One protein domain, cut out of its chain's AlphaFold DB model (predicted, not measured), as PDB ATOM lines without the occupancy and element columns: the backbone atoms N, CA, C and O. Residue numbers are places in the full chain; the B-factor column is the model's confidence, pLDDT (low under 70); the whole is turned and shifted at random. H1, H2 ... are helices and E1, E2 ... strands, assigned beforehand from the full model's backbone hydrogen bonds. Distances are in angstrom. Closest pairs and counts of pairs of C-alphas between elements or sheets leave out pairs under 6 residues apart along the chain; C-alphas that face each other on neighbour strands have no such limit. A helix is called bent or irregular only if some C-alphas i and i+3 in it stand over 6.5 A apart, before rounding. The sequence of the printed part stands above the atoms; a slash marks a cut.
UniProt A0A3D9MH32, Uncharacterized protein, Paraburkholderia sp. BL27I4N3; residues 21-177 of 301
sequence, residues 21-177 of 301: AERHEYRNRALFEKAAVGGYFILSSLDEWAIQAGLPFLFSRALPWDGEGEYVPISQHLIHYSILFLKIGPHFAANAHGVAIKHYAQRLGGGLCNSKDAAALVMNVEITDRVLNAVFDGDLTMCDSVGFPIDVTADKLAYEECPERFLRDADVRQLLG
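What this domain is: This is residues 21 to 177 of the 301 residues of an uncharacterized protein of Paraburkholderia sp. BL27I4N3 (UniProt A0A3D9MH32). One long helix, H8, runs through the middle as a spine with shorter helices round it: H6 and H7 pack on its first part, H5 runs beside it further along, and H2 crosses its last part, with H9 packed on H2. To one side, E1 and E2 make a tiny antiparallel sheet leading into H3 and H5, H4 packs on H3, and residues 66 to 72 stick out as a loop. The printed part has 157 residues, with named elements in the order H1 H2 E1 H3 H4 E2 H5 H6 H7 H8 H9 H10 H11; the class is mostly helix. It is compact, with a radius of gyration of the C-alphas of 16.1 A and spans of 44 by 42 by 28 A.

How they stand to each other: Look first at E1, residues 40 to 42, and E2, residues 78 to 80, antiparallel at 148 degrees; N 41 and O 79, and N 79 and O 41, are each 2.8 A apart, within hydrogen-bond range. H5, residues 81 to 87, touches the hub H8, residues 115 to 137, at a shallow tilt of 23 degrees, opposite ways; the closest C-alphas, Phe 85 and Asn 124, are 5.0 A apart. H6, residues 89 to 93, touches H8, closest at C-alphas 89 and 120, 3.7 A. H7, residues 99 to 107, touches H8 at a steep tilt of 63 degrees, closest at C-alphas 105 and 118, 5.1 A. H2, residues 28 to 38, touches H8 with its lines about perpendicular at 84 degrees, closest at C-alphas 28 and 132, 5.0 A. H9, residues 153 to 161, touches H2 at a shallow tilt of 29 degrees, opposite ways, closest at C-alphas 155 and 30, 5.7 A. H3, residues 43 to 52, touches H4, residues 59 to 62, closest at C-alphas 47 and 59, 5.7 A. H1, residues 21 to 25, is near H8; H10, residues 165 to 169, is close to H2 but not clearly touching, at 6.2 A between C-alphas 166 and 29; H11, residues 172 to 175, touches no helix. Every O i to N i+4 pair is within hydrogen-bond range in H1, H3, H5, H6, H7, H8 and H9, against 5 of 7 in H2 and 0 of 1 in H10, which has 1 of 2 O i to N i+3 pairs in range; H4 and H11 are too short for an i+4 pair.

Where its parts are: Find C-alpha 115 at (-38.485, 3.505, -26.535); from there H8 runs 32.5 A to C-alpha 137 at (-43.941, -3.545, -57.807). H2 spans 15.4 A and is irregular, with C-alphas 30 and 33 7.5 A apart; H3 spans 14.4 A.

The domain as a whole: The C-alphas farthest apart, Glu 70 and Glu 164, are 47.7 A apart. The printed part has no cut; the links H4 to E2 and H8 to H9 are long. The mean pLDDT of the printed part is 74.7, and stretches under 70 include residues 65 to 76, 91 to 113 and 167 to 177.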
ATOM      1  N   ALA A  21     -29.436  -4.459 -53.373       72.56
ATOM      2  CA  ALA A  21     -30.140  -4.202 -52.120       72.56
ATOM      3  C   ALA A  21     -30.430  -2.705 -51.930       72.56
ATOM      4  O   ALA A  21     -31.564  -2.341 -51.649       72.56
ATOM      5  N   GLU A  22     -29.446  -1.837 -52.181       71.94
ATOM      6  CA  GLU A  22     -29.634  -0.381 -52.104       71.94
ATOM      7  C   GLU A  22     -30.626   0.121 -53.166       71.94
ATOM      8  O   GLU A  22     -31.473   0.962 -52.885       71.94
ATOM      9  N   ARG A  23     -30.586  -0.423 -54.388       76.44
ATOM     10  CA  ARG A  23     -31.585  -0.105 -55.425       76.44
ATOM     11  C   ARG A  23     -32.997  -0.522 -55.016       76.44
ATOM     12  O   ARG A  23     -33.966   0.168 -55.297       76.44
ATOM     13  N   HIS A  24     -33.133  -1.652 -54.339       75.75
ATOM     14  CA  HIS A  24     -34.431  -2.071 -53.832       75.75
ATOM     15  C   HIS A  24     -34.914  -1.173 -52.683       75.75
ATOM     16  O   HIS A  24     -36.089  -0.826 -52.626       75.75
ATOM     17  N   GLU A  25     -34.009  -0.767 -51.793       69.94
ATOM     18  CA  GLU A  25     -34.312   0.083 -50.637       69.94
ATOM     19  C   GLU A  25     -34.790   1.484 -51.046       69.94
ATOM     20  O   GLU A  25     -35.639   2.059 -50.376       69.94
ATOM     21  N   TYR A  26     -34.292   2.025 -52.163       72.75
ATOM     22  CA  TYR A  26     -34.550   3.416 -52.553       72.75
ATOM     23  C   TYR A  26     -35.619   3.625 -53.631       72.75
ATOM     24  O   TYR A  26     -35.856   4.766 -54.030       72.75
ATOM     25  N   ARG A  27     -36.280   2.568 -54.111       83.12
ATOM     26  CA  ARG A  27     -37.335   2.678 -55.141       83.12
ATOM     27  C   ARG A  27     -38.594   3.399 -54.642       83.12
ATOM     28  O   ARG A  27     -39.220   4.139 -55.397       83.12
ATOM     29  N   ASN A  28     -38.913   3.276 -53.351       80.75
ATOM     30  CA  ASN A  28     -39.940   4.059 -52.652       80.75
ATOM     31  C   ASN A  28     -39.808   5.574 -52.907       80.75
ATOM     32  O   ASN A  28     -40.812   6.277 -53.025       80.75
ATOM     33  N   ARG A  29     -38.578   6.087 -53.042       79.62
ATOM     34  CA  ARG A  29     -38.295   7.514 -53.242       79.62
ATOM     35  C   ARG A  29     -38.814   8.036 -54.572       79.62
ATOM     36  O   ARG A  29     -39.208   9.195 -54.631       79.62
ATOM     37  N   ALA A  30     -38.866   7.192 -55.603       84.75
ATOM     38  CA  ALA A  30     -39.434   7.560 -56.897       84.75
ATOM     39  C   ALA A  30     -40.927   7.898 -56.799       84.75
ATOM     40  O   ALA A  30     -41.429   8.720 -57.554       84.75
ATOM     41  N   LEU A  31     -41.630   7.293 -55.837       87.25
ATOM     42  CA  LEU A  31     -43.070   7.468 -55.657       87.25
ATOM     43  C   LEU A  31     -43.422   8.430 -54.522       87.25
ATOM     44  O   LEU A  31     -44.587   8.799 -54.373       87.25
ATOM     45  N   PHE A  32     -42.438   8.846 -53.724       82.81
ATOM     46  CA  PHE A  32     -42.673   9.587 -52.491       82.81
ATOM     47  C   PHE A  32     -43.402  10.914 -52.717       82.81
ATOM     48  O   PHE A  32     -44.398  11.177 -52.048       82.81
ATOM     49  N   GLU A  33     -42.938  11.746 -53.654       75.19
ATOM     50  CA  GLU A  33     -43.560  13.051 -53.924       75.19
ATOM     51  C   GLU A  33     -45.010  12.881 -54.393       75.19
ATOM     52  O   GLU A  33     -45.921  13.521 -53.869       75.19
ATOM     53  N   LYS A  34     -45.238  11.941 -55.312       80.50
ATOM     54  CA  LYS A  34     -46.565  11.631 -55.844       80.50
ATOM     55  C   LYS A  34     -47.514  11.135 -54.747       80.50
ATOM     56  O   LYS A  34     -48.647  11.603 -54.654       80.50
ATOM     57  N   ALA A  35     -47.027  10.260 -53.870       83.38
ATOM     58  CA  ALA A  35     -47.780   9.782 -52.718       83.38
ATOM     59  C   ALA A  35     -48.070  10.902 -51.702       83.38
ATOM     60  O   ALA A  35     -49.170  10.981 -51.161       83.38
ATOM     61  N   ALA A  36     -47.110  11.797 -51.459       74.56
ATOM     62  CA  ALA A  36     -47.235  12.882 -50.490       74.56
ATOM     63  C   ALA A  36     -48.191  14.001 -50.937       74.56
ATOM     64  O   ALA A  36     -48.844  14.605 -50.084       74.56
ATOM     65  N   VAL A  37     -48.257  14.290 -52.240       69.50
ATOM     66  CA  VAL A  37     -49.067  15.385 -52.803       69.50
ATOM     67  C   VAL A  37     -50.542  15.002 -52.949       69.50
ATOM     68  O   VAL A  37     -51.405  15.871 -52.829       69.50
ATOM     69  N   GLY A  38     -50.856  13.724 -53.172       73.06
ATOM     70  CA  GLY A  38     -52.248  13.302 -53.338       73.06
ATOM     71  C   GLY A  38     -52.464  11.802 -53.486       73.06
ATOM     72  O   GLY A  38     -53.430  11.404 -54.132       73.06
ATOM     73  N   GLY A  39     -51.576  10.974 -52.934       84.31
ATOM     74  CA  GLY A  39     -51.717   9.523 -52.975       84.31
ATOM     75  C   GLY A  39     -52.681   9.017 -51.909       84.31
ATOM     76  O   GLY A  39     -52.492   9.249 -50.712       84.31
ATOM     77  N   TYR A  40     -53.694   8.279 -52.341       90.94
ATOM     78  CA  TYR A  40     -54.651   7.583 -51.496       90.94
ATOM     79  C   TYR A  40     -54.585   6.080 -51.735       90.94
ATOM     80  O   TYR A  40     -54.166   5.605 -52.788       90.94
ATOM     81  N   PHE A  41     -55.053   5.329 -50.749       92.88
ATOM     82  CA  PHE A  41     -55.210   3.887 -50.826       92.88
ATOM     83  C   PHE A  41     -56.614   3.500 -50.400       92.88
ATOM     84  O   PHE A  41     -57.140   4.031 -49.423       92.88
ATOM     85  N   ILE A  42     -57.204   2.540 -51.099       91.12
ATOM     86  CA  ILE A  42     -58.450   1.923 -50.657       91.12
ATOM     87  C   ILE A  42     -58.123   1.009 -49.470       91.12
ATOM     88  O   ILE A  42     -57.250   0.144 -49.565       91.12
ATOM     89  N   LEU A  43     -58.811   1.194 -48.343       90.31
ATOM     90  CA  LEU A  43     -58.522   0.481 -47.097       90.31
ATOM     91  C   LEU A  43     -58.626  -1.046 -47.243       90.31
ATOM     92  O   LEU A  43     -57.797  -1.764 -46.692       90.31
ATOM     93  N   SER A  44     -59.599  -1.547 -48.008       89.81
ATOM     94  CA  SER A  44     -59.709  -2.987 -48.280       89.81
ATOM     95  C   SER A  44     -58.522  -3.518 -49.082       89.81
ATOM     96  O   SER A  44     -58.006  -4.579 -48.755       89.81
ATOM     97  N   SER A  45     -58.034  -2.765 -50.071       93.56
ATOM     98  CA  SER A  45     -56.850  -3.150 -50.851       93.56
ATOM     99  C   SER A  45     -55.581  -3.168 -49.995       93.56
ATOM    100  O   SER A  45     -54.737  -4.040 -50.171       93.56
ATOM    101  N   LEU A  46     -55.458  -2.252 -49.025       93.38
ATOM    102  CA  LEU A  46     -54.371  -2.290 -48.041       93.38
ATOM    103  C   LEU A  46     -54.428  -3.539 -47.160       93.38
ATOM    104  O   LEU A  46     -53.388  -4.131 -46.887       93.38
ATOM    105  N   ASP A  47     -55.617  -3.940 -46.709       92.88
ATOM    106  CA  ASP A  47     -55.796  -5.154 -45.909       92.88
ATOM    107  C   ASP A  47     -55.510  -6.425 -46.718       92.88
ATOM    108  O   ASP A  47     -54.828  -7.323 -46.226       92.88
ATOM    109  N   GLU A  48     -55.989  -6.497 -47.961       94.56
ATOM    110  CA  GLU A  48     -55.699  -7.602 -48.880       94.56
ATOM    111  C   GLU A  48     -54.193  -7.743 -49.109       94.56
ATOM    112  O   GLU A  48     -53.636  -8.830 -48.935       94.56
ATOM    113  N   TRP A  49     -53.519  -6.631 -49.407       95.94
ATOM    114  CA  TRP A  49     -52.067  -6.603 -49.536       95.94
ATOM    115  C   TRP A  49     -51.366  -6.986 -48.226       95.94
ATOM    116  O   TRP A  49     -50.428  -7.779 -48.245       95.94
ATOM    117  N   ALA A  50     -51.829  -6.492 -47.073       91.25
ATOM    118  CA  ALA A  50     -51.249  -6.826 -45.772       91.25
ATOM    119  C   ALA A  50     -51.274  -8.336 -45.502       91.25
ATOM    120  O   ALA A  50     -50.290  -8.888 -45.007       91.25
ATOM    121  N   ILE A  51     -52.375  -9.004 -45.858       92.56
ATOM    122  CA  ILE A  51     -52.520 -10.460 -45.746       92.56
ATOM    123  C   ILE A  51     -51.522 -11.165 -46.669       92.56
ATOM    124  O   ILE A  51     -50.810 -12.063 -46.220       92.56
ATOM    125  N   GLN A  52     -51.436 -10.747 -47.934       93.06
ATOM    126  CA  GLN A  52     -50.516 -11.334 -48.916       93.06
ATOM    127  C   GLN A  52     -49.046 -11.154 -48.513       93.06
ATOM    128  O   GLN A  52     -48.253 -12.086 -48.621       93.06
ATOM    129  N   ALA A  53     -48.697  -9.984 -47.978       87.44
ATOM    130  CA  ALA A  53     -47.362  -9.654 -47.489       87.44
ATOM    131  C   ALA A  53     -47.038 -10.275 -46.114       87.44
ATOM    132  O   ALA A  53     -45.939 -10.076 -45.592       87.44
ATOM    133  N   GLY A  54     -47.980 -11.004 -45.500       85.88
ATOM    134  CA  GLY A  54     -47.793 -11.648 -44.199       85.88
ATOM    135  C   GLY A  54     -47.616 -10.661 -43.043       85.88
ATOM    136  O   GLY A  54     -46.919 -10.964 -42.071       85.88
ATOM    137  N   LEU A  55     -48.206  -9.465 -43.134       83.56
ATOM    138  CA  LEU A  55     -48.168  -8.499 -42.042       83.56
ATOM    139  C   LEU A  55     -49.000  -9.010 -40.854       83.56
ATOM    140  O   LEU A  55     -50.084  -9.564 -41.032       83.56
ATOM    141  N   PRO A  56     -48.545  -8.789 -39.609       79.12
ATOM    142  CA  PRO A  56     -49.214  -9.313 -38.417       79.12
ATOM    143  C   PRO A  56     -50.485  -8.533 -38.032       79.12
ATOM    144  O   PRO A  56     -50.959  -8.634 -36.900       79.12
ATOM    145  N   PHE A  57     -51.012  -7.695 -38.925       81.62
ATOM    146  CA  PHE A  57     -52.127  -6.799 -38.651       81.62
ATOM    147  C   PHE A  57     -52.862  -6.409 -39.934       81.62
ATOM    148  O   PHE A  57     -52.347  -6.562 -41.037       81.62
ATOM    149  N   LEU A  58     -54.057  -5.850 -39.743       86.56
ATOM    150  CA  LEU A  58     -54.863  -5.236 -40.792       86.56
ATOM    151  C   LEU A  58     -54.890  -3.722 -40.580       86.56
ATOM    152  O   LEU A  58     -55.048  -3.251 -39.446       86.56
ATOM    153  N   PHE A  59     -54.767  -2.964 -41.663       88.19
ATOM    154  CA  PHE A  59     -54.876  -1.512 -41.665       88.19
ATOM    155  C   PHE A  59     -56.250  -1.059 -41.183       88.19
ATOM    156  O   PHE A  59     -56.314  -0.102 -40.419       88.19
ATOM    157  N   SER A  60     -57.334  -1.768 -41.510       87.25
ATOM    158  CA  SER A  60     -58.680  -1.424 -41.013       87.25
ATOM    159  C   SER A  60     -58.806  -1.475 -39.490       87.25
ATOM    160  O   SER A  60     -59.568  -0.710 -38.900       87.25
ATOM    161  N   ARG A  61     -58.022  -2.333 -38.827       83.38
ATOM    162  CA  ARG A  61     -57.959  -2.402 -37.359       83.38
ATOM    163  C   ARG A  61     -57.080  -1.308 -36.762       83.38
ATOM    164  O   ARG A  61     -57.354  -0.850 -35.656       83.38
ATOM    165  N   ALA A  62     -56.023  -0.916 -37.470       79.06
ATOM    166  CA  ALA A  62     -55.145   0.177 -37.058       79.06
ATOM    167  C   ALA A  62     -55.761   1.560 -37.340       79.06
ATOM    168  O   ALA A  62     -55.468   2.542 -36.671       79.06
ATOM    169  N   LEU A  63     -56.649   1.657 -38.322       80.31
ATOM    170  CA  LEU A  63     -57.260   2.902 -38.771       80.31
ATOM    171  C   LEU A  63     -58.785   2.773 -38.691       80.31
ATOM    172  O   LEU A  63     -59.453   2.804 -39.727       80.31
ATOM    173  N   PRO A  64     -59.350   2.595 -37.479       70.12
ATOM    174  CA  PRO A  64     -60.790   2.470 -37.327       70.12
ATOM    175  C   PRO A  64     -61.476   3.739 -37.844       70.12
ATOM    176  O   PRO A  64     -61.034   4.856 -37.560       70.12
ATOM    177  N   TRP A  65     -62.554   3.557 -38.604       65.69
ATOM    178  CA  TRP A  65     -63.413   4.652 -39.047       65.69
ATOM    179  C   TRP A  65     -64.061   5.321 -37.830       65.69
ATOM    180  O   TRP A  65     -64.747   4.658 -37.053       65.69
ATOM    181  N   ASP A  66     -63.836   6.622 -37.659       59.81
ATOM    182  CA  ASP A  66     -64.353   7.429 -36.548       59.81
ATOM    183  C   ASP A  66     -65.476   8.398 -36.971       59.81
ATOM    184  O   ASP A  66     -65.847   9.290 -36.204       59.81
ATOM    185  N   GLY A  67     -66.015   8.243 -38.186       54.31
ATOM    186  CA  GLY A  67     -67.031   9.134 -38.743       54.31
ATOM    187  C   GLY A  67     -68.422   8.939 -38.129       54.31
ATOM    188  O   GLY A  67     -68.944   7.827 -38.100       54.31
ATOM    189  N   GLU A  68     -69.046  10.042 -37.699       40.66
ATOM    190  CA  GLU A  68     -70.490  10.130 -37.442       40.66
ATOM    191  C   GLU A  68     -71.215  10.451 -38.764       40.66
ATOM    192  O   GLU A  68     -71.033  11.534 -39.320       40.66
ATOM    193  N   GLY A  69     -72.003   9.511 -39.296       44.84
ATOM    194  CA  GLY A  69     -72.727   9.662 -40.568       44.84
ATOM    195  C   GLY A  69     -72.945   8.334 -41.300       44.84
ATOM    196  O   GLY A  69     -72.449   7.303 -40.845       44.84
ATOM    197  N   GLU A  70     -73.718   8.362 -42.397       41.91
ATOM    198  CA  GLU A  70     -74.103   7.186 -43.198       41.91
ATOM    199  C   GLU A  70     -72.922   6.244 -43.475       41.91
ATOM    200  O   GLU A  70     -71.803   6.669 -43.752       41.91
ATOM    201  N   TYR A  71     -73.205   4.948 -43.361       53.56
ATOM    202  CA  TYR A  71     -72.256   3.842 -43.397       53.56
ATOM    203  C   TYR A  71     -71.450   3.836 -44.707       53.56
ATOM    204  O   TYR A  71     -71.880   3.242 -45.694       53.56
ATOM    205  N   VAL A  72     -70.283   4.488 -44.734       56.91
ATOM    206  CA  VAL A  72     -69.338   4.361 -45.851       56.91
ATOM    207  C   VAL A  72     -68.746   2.951 -45.782       56.91
ATOM    208  O   VAL A  72     -68.101   2.615 -44.782       56.91
ATOM    209  N   PRO A  73     -68.961   2.091 -46.793       59.62
ATOM    210  CA  PRO A  73     -68.388   0.753 -46.793       59.62
ATOM    211  C   PRO A  73     -66.858   0.823 -46.724       59.62
ATOM    212  O   PRO A  73     -66.243   1.657 -47.386       59.62
ATOM    213  N   ILE A  74     -66.226  -0.090 -45.979       59.72
ATOM    214  CA  ILE A  74     -64.752  -0.180 -45.871       59.72
ATOM    215  C   ILE A  74     -64.086  -0.260 -47.257       59.72
ATOM    216  O   ILE A  74     -63.003   0.286 -47.454       59.72
ATOM    217  N   SER A  75     -64.764  -0.873 -48.232       59.06
ATOM    218  CA  SER A  75     -64.326  -0.983 -49.630       59.06
ATOM    219  C   SER A  75     -64.246   0.345 -50.392       59.06
ATOM    220  O   SER A  75     -63.714   0.380 -51.494       59.06
ATOM    221  N   GLN A  76     -64.766   1.435 -49.829       64.25
ATOM    222  CA  GLN A  76     -64.734   2.782 -50.408       64.25
ATOM    223  C   GLN A  76     -63.973   3.774 -49.520       64.25
ATOM    224  O   GLN A  76     -63.908   4.965 -49.822       64.25
ATOM    225  N   HIS A  77     -63.386   3.302 -48.417       80.62
ATOM    226  CA  HIS A  77     -62.655   4.161 -47.502       80.62
ATOM    227  C   HIS A  77     -61.259   4.456 -48.062       80.62
ATOM    228  O   HIS A  77     -60.382   3.590 -48.080       80.62
ATOM    229  N   LEU A  78     -61.066   5.695 -48.515       83.75
ATOM    230  CA  LEU A  78     -59.786   6.197 -49.003       83.75
ATOM    231  C   LEU A  78     -58.924   6.712 -47.847       83.75
ATOM    232  O   LEU A  78     -59.307   7.625 -47.116       83.75
ATOM    233  N   ILE A  79     -57.722   6.159 -47.723       85.06
ATOM    234  CA  ILE A  79     -56.710   6.558 -46.750       85.06
ATOM    235  C   ILE A  79     -55.614   7.323 -47.473       85.06
ATOM    236  O   ILE A  79     -54.895   6.759 -48.294       85.06
ATOM    237  N   HIS A  80     -55.451   8.599 -47.140       84.75
ATOM    238  CA  HIS A  80     -54.317   9.364 -47.643       84.75
ATOM    239  C   HIS A  80     -52.999   8.773 -47.123       84.75
ATOM    240  O   HIS A  80     -52.887   8.443 -45.940       84.75
ATOM    241  N   TYR A  81     -51.981   8.709 -47.975       82.19
ATOM    242  CA  TYR A  81     -50.659   8.160 -47.669       82.19
ATOM    243  C   TYR A  81     -50.058   8.700 -46.358       82.19
ATOM    244  O   TYR A  81     -49.558   7.938 -45.528       82.19
ATOM    245  N   SER A  82     -50.175  10.009 -46.109       75.44
ATOM    246  CA  SER A  82     -49.646  10.618 -44.879       75.44
ATOM    247  C   SER A  82     -50.305  10.093 -43.595       75.44
ATOM    248  O   SER A  82     -49.687  10.126 -42.534       75.44
ATOM    249  N   ILE A  83     -51.535   9.575 -43.665       77.25
ATOM    250  CA  ILE A  83     -52.223   8.984 -42.511       77.25
ATOM    251  C   ILE A  83     -51.584   7.652 -42.122       77.25
ATOM    252  O   ILE A  83     -51.443   7.396 -40.925       77.25
ATOM    253  N   LEU A  84     -51.138   6.852 -43.098       76.44
ATOM    254  CA  LEU A  84     -50.393   5.614 -42.837       76.44
ATOM    255  C   LEU A  84     -49.138   5.923 -42.013       76.44
ATOM    256  O   LEU A  84     -48.918   5.333 -40.958       76.44
ATOM    257  N   PHE A  85     -48.389   6.942 -42.440       69.00
ATOM    258  CA  PHE A  85     -47.185   7.401 -41.750       69.00
ATOM    259  C   PHE A  85     -47.459   7.955 -40.343       69.00
ATOM    260  O   PHE A  85     -46.607   7.870 -39.468       69.00
ATOM    261  N   LEU A  86     -48.621   8.561 -40.090       68.12
ATOM    262  CA  LEU A  86     -48.893   9.210 -38.801       68.12
ATOM    263  C   LEU A  86     -49.525   8.277 -37.769       68.12
ATOM    264  O   LEU A  86     -49.276   8.433 -36.571       68.12
ATOM    265  N   LYS A  87     -50.376   7.348 -38.207       74.19
ATOM    266  CA  LYS A  87     -51.272   6.619 -37.304       74.19
ATOM    267  C   LYS A  87     -50.857   5.182 -37.023       74.19
ATOM    268  O   LYS A  87     -51.306   4.642 -36.021       74.19
ATOM    269  N   ILE A  88     -49.993   4.573 -37.829       75.19
ATOM    270  CA  ILE A  88     -49.708   3.137 -37.704       75.19
ATOM    271  C   ILE A  88     -48.711   2.836 -36.581       75.19
ATOM    272  O   ILE A  88     -48.941   1.945 -35.769       75.19
ATOM    273  N   GLY A  89     -47.632   3.604 -36.479       70.31
ATOM    274  CA  GLY A  89     -46.553   3.425 -35.504       70.31
ATOM    275  C   GLY A  89     -47.027   3.273 -34.054       70.31
ATOM    276  O   GLY A  89     -46.567   2.355 -33.370       70.31
ATOM    277  N   PRO A  90     -47.988   4.086 -33.569       70.38
ATOM    278  CA  PRO A  90     -48.581   3.918 -32.244       70.38
ATOM    279  C   PRO A  90     -49.170   2.526 -31.951       70.38
ATOM    280  O   PRO A  90     -49.132   2.113 -30.792       70.38
ATOM    281  N   HIS A  91     -49.656   1.783 -32.956       68.19
ATOM    282  CA  HIS A  91     -50.180   0.418 -32.770       68.19
ATOM    283  C   HIS A  91     -49.088  -0.597 -32.425       68.19
ATOM    284  O   HIS A  91     -49.355  -1.584 -31.741       68.19
ATOM    285  N   PHE A  92     -47.850  -0.339 -32.842       64.81
ATOM    286  CA  PHE A  92     -46.705  -1.219 -32.599       64.81
ATOM    287  C   PHE A  92     -45.863  -0.778 -31.407       64.81
ATOM    288  O   PHE A  92     -45.150  -1.577 -30.800       64.81
ATOM    289  N   ALA A  93     -45.984   0.492 -31.026       63.41
ATOM    290  CA  ALA A  93     -45.186   1.109 -29.981       63.41
ATOM    291  C   ALA A  93     -45.404   0.493 -28.585       63.41
ATOM    292  O   ALA A  93     -44.519   0.573 -27.735       63.41
ATOM    293  N   ALA A  94     -46.563  -0.127 -28.335       57.38
ATOM    294  CA  ALA A  94     -46.875  -0.764 -27.053       57.38
ATOM    295  C   ALA A  94     -46.049  -2.035 -26.774       57.38
ATOM    296  O   ALA A  94     -45.837  -2.360 -25.611       57.38
ATOM    297  N   ASN A  95     -45.550  -2.708 -27.817       54.75
ATOM    298  CA  ASN A  95     -44.853  -3.999 -27.711       54.75
ATOM    299  C   ASN A  95     -43.340  -3.896 -27.962       54.75
ATOM    300  O   ASN A  95     -42.634  -4.903 -28.010       54.75
ATOM    301  N   ALA A  96     -42.826  -2.683 -28.155       56.31
ATOM    302  CA  ALA A  96     -41.441  -2.470 -28.526       56.31
ATOM    303  C   ALA A  96     -40.533  -2.385 -27.295       56.31
ATOM    304  O   ALA A  96     -40.395  -1.343 -26.647       56.31
ATOM    305  N   HIS A  97     -39.864  -3.493 -27.001       53.84
ATOM    306  CA  HIS A  97     -38.786  -3.548 -26.025       53.84
ATOM    307  C   HIS A  97     -37.457  -3.713 -26.757       53.84
ATOM    308  O   HIS A  97     -37.265  -4.670 -27.500       53.84
ATOM    309  N   GLY A  98     -36.516  -2.791 -26.551       60.06
ATOM    310  CA  GLY A  98     -35.150  -3.011 -27.016       60.06
ATOM    311  C   GLY A  98     -34.318  -1.752 -27.206       60.06
ATOM    312  O   GLY A  98     -34.757  -0.757 -27.778       60.06
ATOM    313  N   VAL A  99     -33.061  -1.841 -26.776       55.78
ATOM    314  CA  VAL A  99     -31.998  -0.859 -27.042       55.78
ATOM    315  C   VAL A  99     -31.728  -0.728 -28.555       55.78
ATOM    316  O   VAL A  99     -31.437   0.362 -29.040       55.78
ATOM    317  N   ALA A 100     -31.936  -1.804 -29.327       57.12
ATOM    318  CA  ALA A 100     -31.768  -1.826 -30.784       57.12
ATOM    319  C   ALA A 100     -32.741  -0.897 -31.539       57.12
ATOM    320  O   ALA A 100     -32.329  -0.204 -32.468       57.12
ATOM    321  N   ILE A 101     -34.007  -0.820 -31.109       63.25
ATOM    322  CA  ILE A 101     -35.027   0.043 -31.732       63.25
ATOM    323  C   ILE A 101     -34.692   1.522 -31.509       63.25
ATOM    324  O   ILE A 101     -34.825   2.327 -32.427       63.25
ATOM    325  N   LYS A 102     -34.167   1.880 -30.329       61.41
ATOM    326  CA  LYS A 102     -33.685   3.246 -30.058       61.41
ATOM    327  C   LYS A 102     -32.507   3.629 -30.948       61.41
ATOM    328  O   LYS A 102     -32.523   4.704 -31.535       61.41
ATOM    329  N   HIS A 103     -31.508   2.756 -31.075       59.53
ATOM    330  CA  HIS A 103     -30.358   3.025 -31.943       59.53
ATOM    331  C   HIS A 103     -30.746   3.116 -33.422       59.53
ATOM    332  O   HIS A 103     -30.146   3.889 -34.168       59.53
ATOM    333  N   TYR A 104     -31.738   2.346 -33.870       60.78
ATOM    334  CA  TYR A 104     -32.251   2.468 -35.232       60.78
ATOM    335  C   TYR A 104     -33.036   3.774 -35.429       60.78
ATOM    336  O   TYR A 104     -32.740   4.514 -36.360       60.78
ATOM    337  N   ALA A 105     -33.911   4.150 -34.491       61.78
ATOM    338  CA  ALA A 105     -34.614   5.436 -34.519       61.78
ATOM    339  C   ALA A 105     -33.667   6.653 -34.498       61.78
ATOM    340  O   ALA A 105     -33.914   7.644 -35.180       61.78
ATOM    341  N   GLN A 106     -32.556   6.576 -33.758       62.22
ATOM    342  CA  GLN A 106     -31.515   7.612 -33.752       62.22
ATOM    343  C   GLN A 106     -30.808   7.739 -35.106       62.22
ATOM    344  O   GLN A 106     -30.541   8.856 -35.549       62.22
ATOM    345  N   ARG A 107     -30.528   6.615 -35.784       60.84
ATOM    346  CA  ARG A 107     -29.975   6.615 -37.151       60.84
ATOM    347  C   ARG A 107     -30.959   7.199 -38.162       60.84
ATOM    348  O   ARG A 107     -30.546   7.937 -39.047       60.84
ATOM    349  N   LEU A 108     -32.251   6.962 -37.956       59.56
ATOM    350  CA  LEU A 108     -33.347   7.638 -38.649       59.56
ATOM    351  C   LEU A 108     -33.602   9.055 -38.100       59.56
ATOM    352  O   LEU A 108     -34.728   9.514 -38.137       59.56
ATOM    353  N   GLY A 109     -32.620   9.747 -37.513       55.19
ATOM    354  CA  GLY A 109     -32.720  11.160 -37.115       55.19
ATOM    355  C   GLY A 109     -33.806  11.526 -36.090       55.19
ATOM    356  O   GLY A 109     -34.074  12.711 -35.906       55.19
ATOM    357  N   GLY A 110     -34.399  10.558 -35.384       50.81
ATOM    358  CA  GLY A 110     -35.434  10.783 -34.364       50.81
ATOM    359  C   GLY A 110     -34.945  11.425 -33.057       50.81
ATOM    360  O   GLY A 110     -35.735  11.611 -32.134       50.81
ATOM    361  N   GLY A 111     -33.652  11.746 -32.948       58.97
ATOM    362  CA  GLY A 111     -33.052  12.316 -31.740       58.97
ATOM    363  C   GLY A 111     -33.136  11.394 -30.512       58.97
ATOM    364  O   GLY A 111     -33.315  10.176 -30.621       58.97
ATOM    365  N   LEU A 112     -32.981  11.974 -29.317       54.53
ATOM    366  CA  LEU A 112     -33.183  11.280 -28.041       54.53
ATOM    367  C   LEU A 112     -34.686  11.097 -27.781       54.53
ATOM    368  O   LEU A 112     -35.325  11.917 -27.128       54.53
ATOM    369  N   CYS A 113     -35.256  10.009 -28.292       62.91
ATOM    370  CA  CYS A 113     -36.647   9.627 -28.062       62.91
ATOM    371  C   CYS A 113     -36.757   8.460 -27.060       62.91
ATOM    372  O   CYS A 113     -35.847   7.635 -26.903       62.91
ATOM    373  N   ASN A 114     -37.879   8.384 -26.333       70.38
ATOM    374  CA  ASN A 114     -38.162   7.225 -25.482       70.38
ATOM    375  C   ASN A 114     -38.412   5.970 -26.355       70.38
ATOM    376  O   ASN A 114     -38.618   6.074 -27.562       70.38
ATOM    377  N   SER A 115     -38.386   4.766 -25.767       66.38
ATOM    378  CA  SER A 115     -38.485   3.505 -26.535       66.38
ATOM    379  C   SER A 115     -39.762   3.408 -27.375       66.38
ATOM    380  O   SER A 115     -39.749   2.809 -28.444       66.38
ATOM    381  N   LYS A 116     -40.856   3.993 -26.877       68.12
ATOM    382  CA  LYS A 116     -42.173   3.950 -27.505       68.12
ATOM    383  C   LYS A 116     -42.209   4.839 -28.748       68.12
ATOM    384  O   LYS A 116     -42.638   4.393 -29.806       68.12
ATOM    385  N   ASP A 117     -41.697   6.059 -28.635       68.88
ATOM    386  CA  ASP A 117     -41.630   7.011 -29.746       68.88
ATOM    387  C   ASP A 117     -40.619   6.548 -30.808       68.88
ATOM    388  O   ASP A 117     -40.907   6.612 -32.001       68.88
ATOM    389  N   ALA A 118     -39.486   5.978 -30.378       67.38
ATOM    390  CA  ALA A 118     -38.515   5.335 -31.262       67.38
ATOM    391  C   ALA A 118     -39.154   4.208 -32.086       67.38
ATOM    392  O   ALA A 118     -38.981   4.136 -33.299       67.38
ATOM    393  N   ALA A 119     -39.925   3.343 -31.430       69.06
ATOM    394  CA  ALA A 119     -40.609   2.241 -32.088       69.06
ATOM    395  C   ALA A 119     -41.692   2.705 -33.057       69.06
ATOM    396  O   ALA A 119     -41.793   2.168 -34.155       69.06
ATOM    397  N   ALA A 120     -42.479   3.711 -32.668       71.81
ATOM    398  CA  ALA A 120     -43.482   4.293 -33.547       71.81
ATOM    399  C   ALA A 120     -42.836   4.874 -34.811       71.81
ATOM    400  O   ALA A 120     -43.302   4.588 -35.909       71.81
ATOM    401  N   LEU A 121     -41.741   5.629 -34.660       71.88
ATOM    402  CA  LEU A 121     -41.004   6.205 -35.784       71.88
ATOM    403  C   LEU A 121     -40.472   5.124 -36.728       71.88
ATOM    404  O   LEU A 121     -40.711   5.192 -37.929       71.88
ATOM    405  N   VAL A 122     -39.785   4.123 -36.177       73.06
ATOM    406  CA  VAL A 122     -39.237   3.003 -36.950       73.06
ATOM    407  C   VAL A 122     -40.342   2.295 -37.722       73.06
ATOM    408  O   VAL A 122     -40.237   2.134 -38.929       73.06
ATOM    409  N   MET A 123     -41.435   1.933 -37.053       76.62
ATOM    410  CA  MET A 123     -42.532   1.213 -37.698       76.62
ATOM    411  C   MET A 123     -43.244   2.047 -38.760       76.62
ATOM    412  O   MET A 123     -43.649   1.495 -39.778       76.62
ATOM    413  N   ASN A 124     -43.371   3.359 -38.554       76.19
ATOM    414  CA  ASN A 124     -43.906   4.259 -39.570       76.19
ATOM    415  C   ASN A 124     -43.036   4.250 -40.824       76.19
ATOM    416  O   ASN A 124     -43.564   4.030 -41.905       76.19
ATOM    417  N   VAL A 125     -41.721   4.427 -40.678       74.88
ATOM    418  CA  VAL A 125     -40.786   4.404 -41.812       74.88
ATOM    419  C   VAL A 125     -40.841   3.057 -42.531       74.88
ATOM    420  O   VAL A 125     -41.048   3.024 -43.737       74.88
ATOM    421  N   GLU A 126     -40.759   1.950 -41.794       78.81
ATOM    422  CA  GLU A 126     -40.753   0.599 -42.367       78.81
ATOM    423  C   GLU A 126     -42.044   0.263 -43.124       78.81
ATOM    424  O   GLU A 126     -42.009  -0.313 -44.211       78.81
ATOM    425  N   ILE A 127     -43.208   0.604 -42.564       82.38
ATOM    426  CA  ILE A 127     -44.491   0.315 -43.214       82.38
ATOM    427  C   ILE A 127     -44.691   1.220 -44.422       82.38
ATOM    428  O   ILE A 127     -45.128   0.748 -45.470       82.38
ATOM    429  N   THR A 128     -44.333   2.495 -44.301       79.69
ATOM    430  CA  THR A 128     -44.359   3.444 -45.410       79.69
ATOM    431  C   THR A 128     -43.481   2.979 -46.573       79.69
ATOM    432  O   THR A 128     -43.950   2.969 -47.713       79.69
ATOM    433  N   ASP A 129     -42.265   2.512 -46.291       82.69
ATOM    434  CA  ASP A 129     -41.367   1.947 -47.299       82.69
ATOM    435  C   ASP A 129     -41.983   0.745 -47.991       82.69
ATOM    436  O   ASP A 129     -42.054   0.712 -49.216       82.69
ATOM    437  N   ARG A 130     -42.484  -0.226 -47.220       87.75
ATOM    438  CA  ARG A 130     -43.102  -1.440 -47.768       87.75
ATOM    439  C   ARG A 130     -44.312  -1.135 -48.644       87.75
ATOM    440  O   ARG A 130     -44.451  -1.748 -49.696       87.75
ATOM    441  N   VAL A 131     -45.155  -0.189 -48.236       91.75
ATOM    442  CA  VAL A 131     -46.343   0.221 -48.998       91.75
ATOM    443  C   VAL A 131     -45.943   0.849 -50.330       91.75
ATOM    444  O   VAL A 131     -46.439   0.428 -51.370       91.75
ATOM    445  N   LEU A 132     -45.019   1.815 -50.338       91.00
ATOM    446  CA  LEU A 132     -44.580   2.437 -51.595       91.00
ATOM    447  C   LEU A 132     -43.829   1.458 -52.491       91.00
ATOM    448  O   LEU A 132     -43.979   1.490 -53.706       91.00
ATOM    449  N   ASN A 133     -43.065   0.557 -51.893       91.12
ATOM    450  CA  ASN A 133     -42.404  -0.526 -52.598       91.12
ATOM    451  C   ASN A 133     -43.407  -1.474 -53.272       91.12
ATOM    452  O   ASN A 133     -43.204  -1.828 -54.427       91.12
ATOM    453  N   ALA A 134     -44.517  -1.806 -52.613       94.06
ATOM    454  CA  ALA A 134     -45.593  -2.589 -53.220       94.06
ATOM    455  C   ALA A 134     -46.265  -1.856 -54.393       94.06
ATOM    456  O   ALA A 134     -46.576  -2.469 -55.411       94.06
ATOM    457  N   VAL A 135     -46.435  -0.530 -54.306       95.06
ATOM    458  CA  VAL A 135     -46.904   0.279 -55.450       95.06
ATOM    459  C   VAL A 135     -45.887   0.261 -56.592       95.06
ATOM    460  O   VAL A 135     -46.244   0.137 -57.770       95.06
ATOM    461  N   PHE A 136     -44.600   0.343 -56.255       93.94
ATOM    462  CA  PHE A 136     -43.520   0.239 -57.228       93.94
ATOM    463  C   PHE A 136     -43.516  -1.126 -57.927       93.94
ATOM    464  O   PHE A 136     -43.289  -1.196 -59.131       93.94
ATOM    465  N   ASP A 137     -43.855  -2.201 -57.225       92.88
ATOM    466  CA  ASP A 137     -43.941  -3.545 -57.807       92.88
ATOM    467  C   ASP A 137     -45.245  -3.789 -58.575       92.88
ATOM    468  O   ASP A 137     -45.295  -4.630 -59.466       92.88
ATOM    469  N   GLY A 138     -46.277  -2.981 -58.315       93.75
ATOM    470  CA  GLY A 138     -47.615  -3.175 -58.877       93.75
ATOM    471  C   GLY A 138     -48.494  -4.119 -58.051       93.75
ATOM    472  O   GLY A 138     -49.606  -4.422 -58.472       93.75
ATOM    473  N   ASP A 139     -48.030  -4.528 -56.870       95.56
ATOM    474  CA  ASP A 139     -48.779  -5.355 -55.917       95.56
ATOM    475  C   ASP A 139     -49.867  -4.558 -55.184       95.56
ATOM    476  O   ASP A 139     -50.808  -5.127 -54.633       95.56
ATOM    477  N   LEU A 140     -49.739  -3.229 -55.154       95.75
ATOM    478  CA  LEU A 140     -50.699  -2.329 -54.528       95.75
ATOM    479  C   LEU A 140     -51.008  -1.143 -55.443       95.75
ATOM    480  O   LEU A 140     -50.109  -0.483 -55.960       95.75
ATOM    481  N   THR A 141     -52.291  -0.824 -55.593       95.31
ATOM    482  CA  THR A 141     -52.733   0.334 -56.377       95.31
ATOM    483  C   THR A 141     -52.849   1.567 -55.490       95.31
ATOM    484  O   THR A 141     -53.558   1.561 -54.482       95.31
ATOM    485  N   MET A 142     -52.181   2.644 -55.899       94.75
ATOM    486  CA  MET A 142     -52.385   3.983 -55.355       94.75
ATOM    487  C   MET A 142     -53.403   4.732 -56.222       94.75
ATOM    488  O   MET A 142     -53.362   4.634 -57.448       94.75
ATOM    489  N   CYS A 143     -54.293   5.491 -55.592       93.00
ATOM    490  CA  CYS A 143     -55.360   6.238 -56.248       93.00
ATOM    491  C   CYS A 143     -55.316   7.728 -55.896       93.00
ATOM    492  O   CYS A 143     -54.650   8.131 -54.944       93.00
ATOM    493  N   ASP A 144     -56.044   8.549 -56.647       86.50
ATOM    494  CA  ASP A 144     -56.300   9.947 -56.307       86.50
ATOM    495  C   ASP A 144     -57.399  10.087 -55.233       86.50
ATOM    496  O   ASP A 144     -57.943   9.104 -54.719       86.50
ATOM    497  N   SER A 145     -57.755  11.328 -54.889       81.69
ATOM    498  CA  SER A 145     -58.781  11.622 -53.878       81.69
ATOM    499  C   SER A 145     -60.198  11.175 -54.256       81.69
ATOM    500  O   SER A 145     -61.094  11.243 -53.418       81.69
ATOM    501  N   VAL A 146     -60.425  10.778 -55.510       80.25
ATOM    502  CA  VAL A 146     -61.714  10.296 -56.027       80.25
ATOM    503  C   VAL A 146     -61.696   8.769 -56.204       80.25
ATOM    504  O   VAL A 146     -62.734   8.161 -56.453       80.25
ATOM    505  N   GLY A 147     -60.542   8.126 -56.006       82.88
ATOM    506  CA  GLY A 147     -60.373   6.681 -56.109       82.88
ATOM    507  C   GLY A 147     -59.926   6.197 -57.489       82.88
ATOM    508  O   GLY A 147     -59.881   4.986 -57.704       82.88
ATOM    509  N   PHE A 148     -59.558   7.092 -58.413       87.12
ATOM    510  CA  PHE A 148     -59.002   6.682 -59.703       87.12
ATOM    511  C   PHE A 148     -57.535   6.264 -59.558       87.12
ATOM    512  O   PHE A 148     -56.775   6.979 -58.903       87.12
ATOM    513  N   PRO A 149     -57.109   5.141 -60.169       93.62
ATOM    514  CA  PRO A 149     -55.719   4.705 -60.124       93.62
ATOM    515  C   PRO A 149     -54.761   5.768 -60.663       93.62
ATOM    516  O   PRO A 149     -54.994   6.361 -61.717       93.62
ATOM    517  N   ILE A 150     -53.657   5.967 -59.952       91.88
ATOM    518  CA  ILE A 150     -52.577   6.851 -60.370       91.88
ATOM    519  C   ILE A 150     -51.554   6.034 -61.160       91.88
ATOM    520  O   ILE A 150     -51.006   5.054 -60.655       91.88
ATOM    521  N   ASP A 151     -51.246   6.475 -62.380       92.06
ATOM    522  CA  ASP A 151     -50.162   5.892 -63.166       92.06
ATOM    523  C   ASP A 151     -48.791   6.310 -62.601       92.06
ATOM    524  O   ASP A 151     -48.485   7.495 -62.404       92.06
ATOM    525  N   VAL A 152     -47.971   5.299 -62.328       92.00
ATOM    526  CA  VAL A 152     -46.619   5.393 -61.761       92.00
ATOM    527  C   VAL A 152     -45.543   4.908 -62.740       92.00
ATOM    528  O   VAL A 152     -44.370   4.844 -62.386       92.00
ATOM    529  N   THR A 153     -45.916   4.555 -63.974       92.62
ATOM    530  CA  THR A 153     -45.007   3.971 -64.975       92.62
ATOM    531  C   THR A 153     -43.835   4.896 -65.294       92.62
ATOM    532  O   THR A 153     -42.689   4.456 -65.326       92.62
ATOM    533  N   ALA A 154     -44.104   6.192 -65.477       88.88
ATOM    534  CA  ALA A 154     -43.064   7.176 -65.764       88.88
ATOM    535  C   ALA A 154     -42.048   7.303 -64.615       88.88
ATOM    536  O   ALA A 154     -40.848   7.389 -64.862       88.88
ATOM    537  N   ASP A 155     -42.515   7.271 -63.365       89.06
ATOM    538  CA  ASP A 155     -41.667   7.350 -62.172       89.06
ATOM    539  C   ASP A 155     -40.786   6.098 -62.027       89.06
ATOM    540  O   ASP A 155     -39.605   6.212 -61.692       89.06
ATOM    541  N   LYS A 156     -41.330   4.912 -62.346       90.31
ATOM    542  CA  LYS A 156     -40.571   3.650 -62.378       90.31
ATOM    543  C   LYS A 156     -39.465   3.689 -63.427       90.31
ATOM    544  O   LYS A 156     -38.314   3.431 -63.091       90.31
ATOM    545  N   LEU A 157     -39.795   4.072 -64.662       90.31
ATOM    546  CA  LEU A 157     -38.818   4.167 -65.751       90.31
ATOM    547  C   LEU A 157     -37.712   5.173 -65.422       90.31
ATOM    548  O   LEU A 157     -36.533   4.863 -65.562       90.31
ATOM    549  N   ALA A 158     -38.074   6.345 -64.892       86.12
ATOM    550  CA  ALA A 158     -37.095   7.339 -64.464       86.12
ATOM    551  C   ALA A 158     -36.169   6.807 -63.353       86.12
ATOM    552  O   ALA A 158     -34.972   7.110 -63.351       86.12
ATOM    553  N   TYR A 159     -36.702   6.011 -62.417       88.38
ATOM    554  CA  TYR A 159     -35.905   5.347 -61.388       88.38
ATOM    555  C   TYR A 159     -34.963   4.297 -61.974       88.38
ATOM    556  O   TYR A 159     -33.792   4.270 -61.612       88.38
ATOM    557  N   GLU A 160     -35.439   3.455 -62.888       87.88
ATOM    558  CA  GLU A 160     -34.634   2.413 -63.531       87.88
ATOM    559  C   GLU A 160     -33.495   2.992 -64.383       87.88
ATOM    560  O   GLU A 160     -32.391   2.442 -64.390       87.88
ATOM    561  N   GLU A 161     -33.741   4.125 -65.048       88.00
ATOM    562  CA  GLU A 161     -32.742   4.846 -65.841       88.00
ATOM    563  C   GLU A 161     -31.648   5.486 -64.973       88.00
ATOM    564  O   GLU A 161     -30.468   5.425 -65.329       88.00
ATOM    565  N   CYS A 162     -32.009   6.106 -63.842       85.31
ATOM    566  CA  CYS A 162     -31.048   6.785 -62.968       85.31
ATOM    567  C   CYS A 162     -31.457   6.754 -61.479       85.31
ATOM    568  O   CYS A 162     -31.909   7.771 -60.934       85.31
ATOM    569  N   PRO A 163     -31.235   5.628 -60.771       80.62
ATOM    570  CA  PRO A 163     -31.552   5.502 -59.345       80.62
ATOM    571  C   PRO A 163     -30.849   6.556 -58.478       80.62
ATOM    572  O   PRO A 163     -31.398   7.052 -57.494       80.62
ATOM    573  N   GLU A 164     -29.627   6.934 -58.859       78.50
ATOM    574  CA  GLU A 164     -28.772   7.860 -58.117       78.50
ATOM    575  C   GLU A 164     -29.328   9.294 -58.092       78.50
ATOM    576  O   GLU A 164     -28.959  10.087 -57.220       78.50
ATOM    577  N   ARG A 165     -30.241   9.646 -59.009       75.56
ATOM    578  CA  ARG A 165     -30.973  10.922 -58.976       75.56
ATOM    579  C   ARG A 165     -31.852  11.026 -57.729       75.56
ATOM    580  O   ARG A 165     -31.865  12.057 -57.067       75.56
ATOM    581  N   PHE A 166     -32.505   9.931 -57.355       71.06
ATOM    582  CA  PHE A 166     -33.439   9.873 -56.228       71.06
ATOM    583  C   PHE A 166     -32.728   9.777 -54.867       71.06
ATOM    584  O   PHE A 166     -33.340   9.945 -53.810       71.06
ATOM    585  N   LEU A 167     -31.408   9.566 -54.871       63.72
ATOM    586  CA  LEU A 167     -30.578   9.657 -53.669       63.72
ATOM    587  C   LEU A 167     -30.283  11.098 -53.254       63.72
ATOM    588  O   LEU A 167     -30.134  11.357 -52.061       63.72
ATOM    589  N   ARG A 168     -30.188  12.018 -54.224       52.84
ATOM    590  CA  ARG A 168     -29.764  13.407 -53.997       52.84
ATOM    591  C   ARG A 168     -30.889  14.308 -53.485       52.84
ATOM    592  O   ARG A 168     -30.602  15.233 -52.735       52.84
ATOM    593  N   ASP A 169     -32.140  13.998 -53.829       46.25
ATOM    594  CA  ASP A 169     -33.295  14.857 -53.520       46.25
ATOM    595  C   ASP A 169     -34.045  14.480 -52.230       46.25
ATOM    596  O   ASP A 169     -34.754  15.304 -51.657       46.25
ATOM    597  N   ALA A 170     -33.861  13.265 -51.713       43.25
ATOM    598  CA  ALA A 170     -34.543  12.793 -50.510       43.25
ATOM    599  C   ALA A 170     -33.552  12.668 -49.356       43.25
ATOM    600  O   ALA A 170     -33.104  11.579 -48.978       43.25
ATOM    601  N   ASP A 171     -33.211  13.810 -48.768       46.28
ATOM    602  CA  ASP A 171     -32.692  13.802 -47.415       46.28
ATOM    603  C   ASP A 171     -33.801  13.168 -46.561       46.28
ATOM    604  O   ASP A 171     -34.918  13.680 -46.490       46.28
ATOM    605  N   VAL A 172     -33.537  12.034 -45.913       41.41
ATOM    606  CA  VAL A 172     -34.468  11.418 -44.944       41.41
ATOM    607  C   VAL A 172     -34.860  12.456 -43.871       41.41
ATOM    608  O   VAL A 172     -35.921  12.382 -43.267       41.41
ATOM    609  N   ARG A 173     -34.069  13.526 -43.720       39.59
ATOM    610  CA  ARG A 173     -34.384  14.760 -42.989       39.59
ATOM    611  C   ARG A 173     -35.580  15.575 -43.492       39.59
ATOM    612  O   ARG A 173     -36.054  16.391 -42.721       39.59
ATOM    613  N   GLN A 174     -36.088  15.409 -44.709       44.56
ATOM    614  CA  GLN A 174     -37.363  16.004 -45.148       44.56
ATOM    615  C   GLN A 174     -38.551  15.155 -44.682       44.56
ATOM    616  O   GLN A 174     -39.507  15.693 -44.124       44.56
ATOM    617  N   LEU A 175     -38.424  13.828 -44.794       41.41
ATOM    618  CA  LEU A 175     -39.320  12.836 -44.183       41.41
ATOM    619  C   LEU A 175     -39.405  13.019 -42.651       41.41
ATOM    620  O   LEU A 175     -40.489  13.027 -42.072       41.41
ATOM    621  N   LEU A 176     -38.261  13.264 -42.005       40.53
ATOM    622  CA  LEU A 176     -38.119  13.535 -40.568       40.53
ATOM    623  C   LEU A 176     -38.240  15.015 -40.200       40.53
ATOM    624  O   LEU A 176     -38.379  15.341 -39.029       40.53
ATOM    625  N   GLY A 177     -38.187  15.934 -41.162       38.97
ATOM    626  CA  GLY A 177     -38.267  17.386 -40.950       38.97
ATOM    627  C   GLY A 177     -39.667  17.825 -40.537       38.97
ATOM    628  O   GLY A 177     -39.851  18.853 -39.887       38.97
TER     629      GLY A 177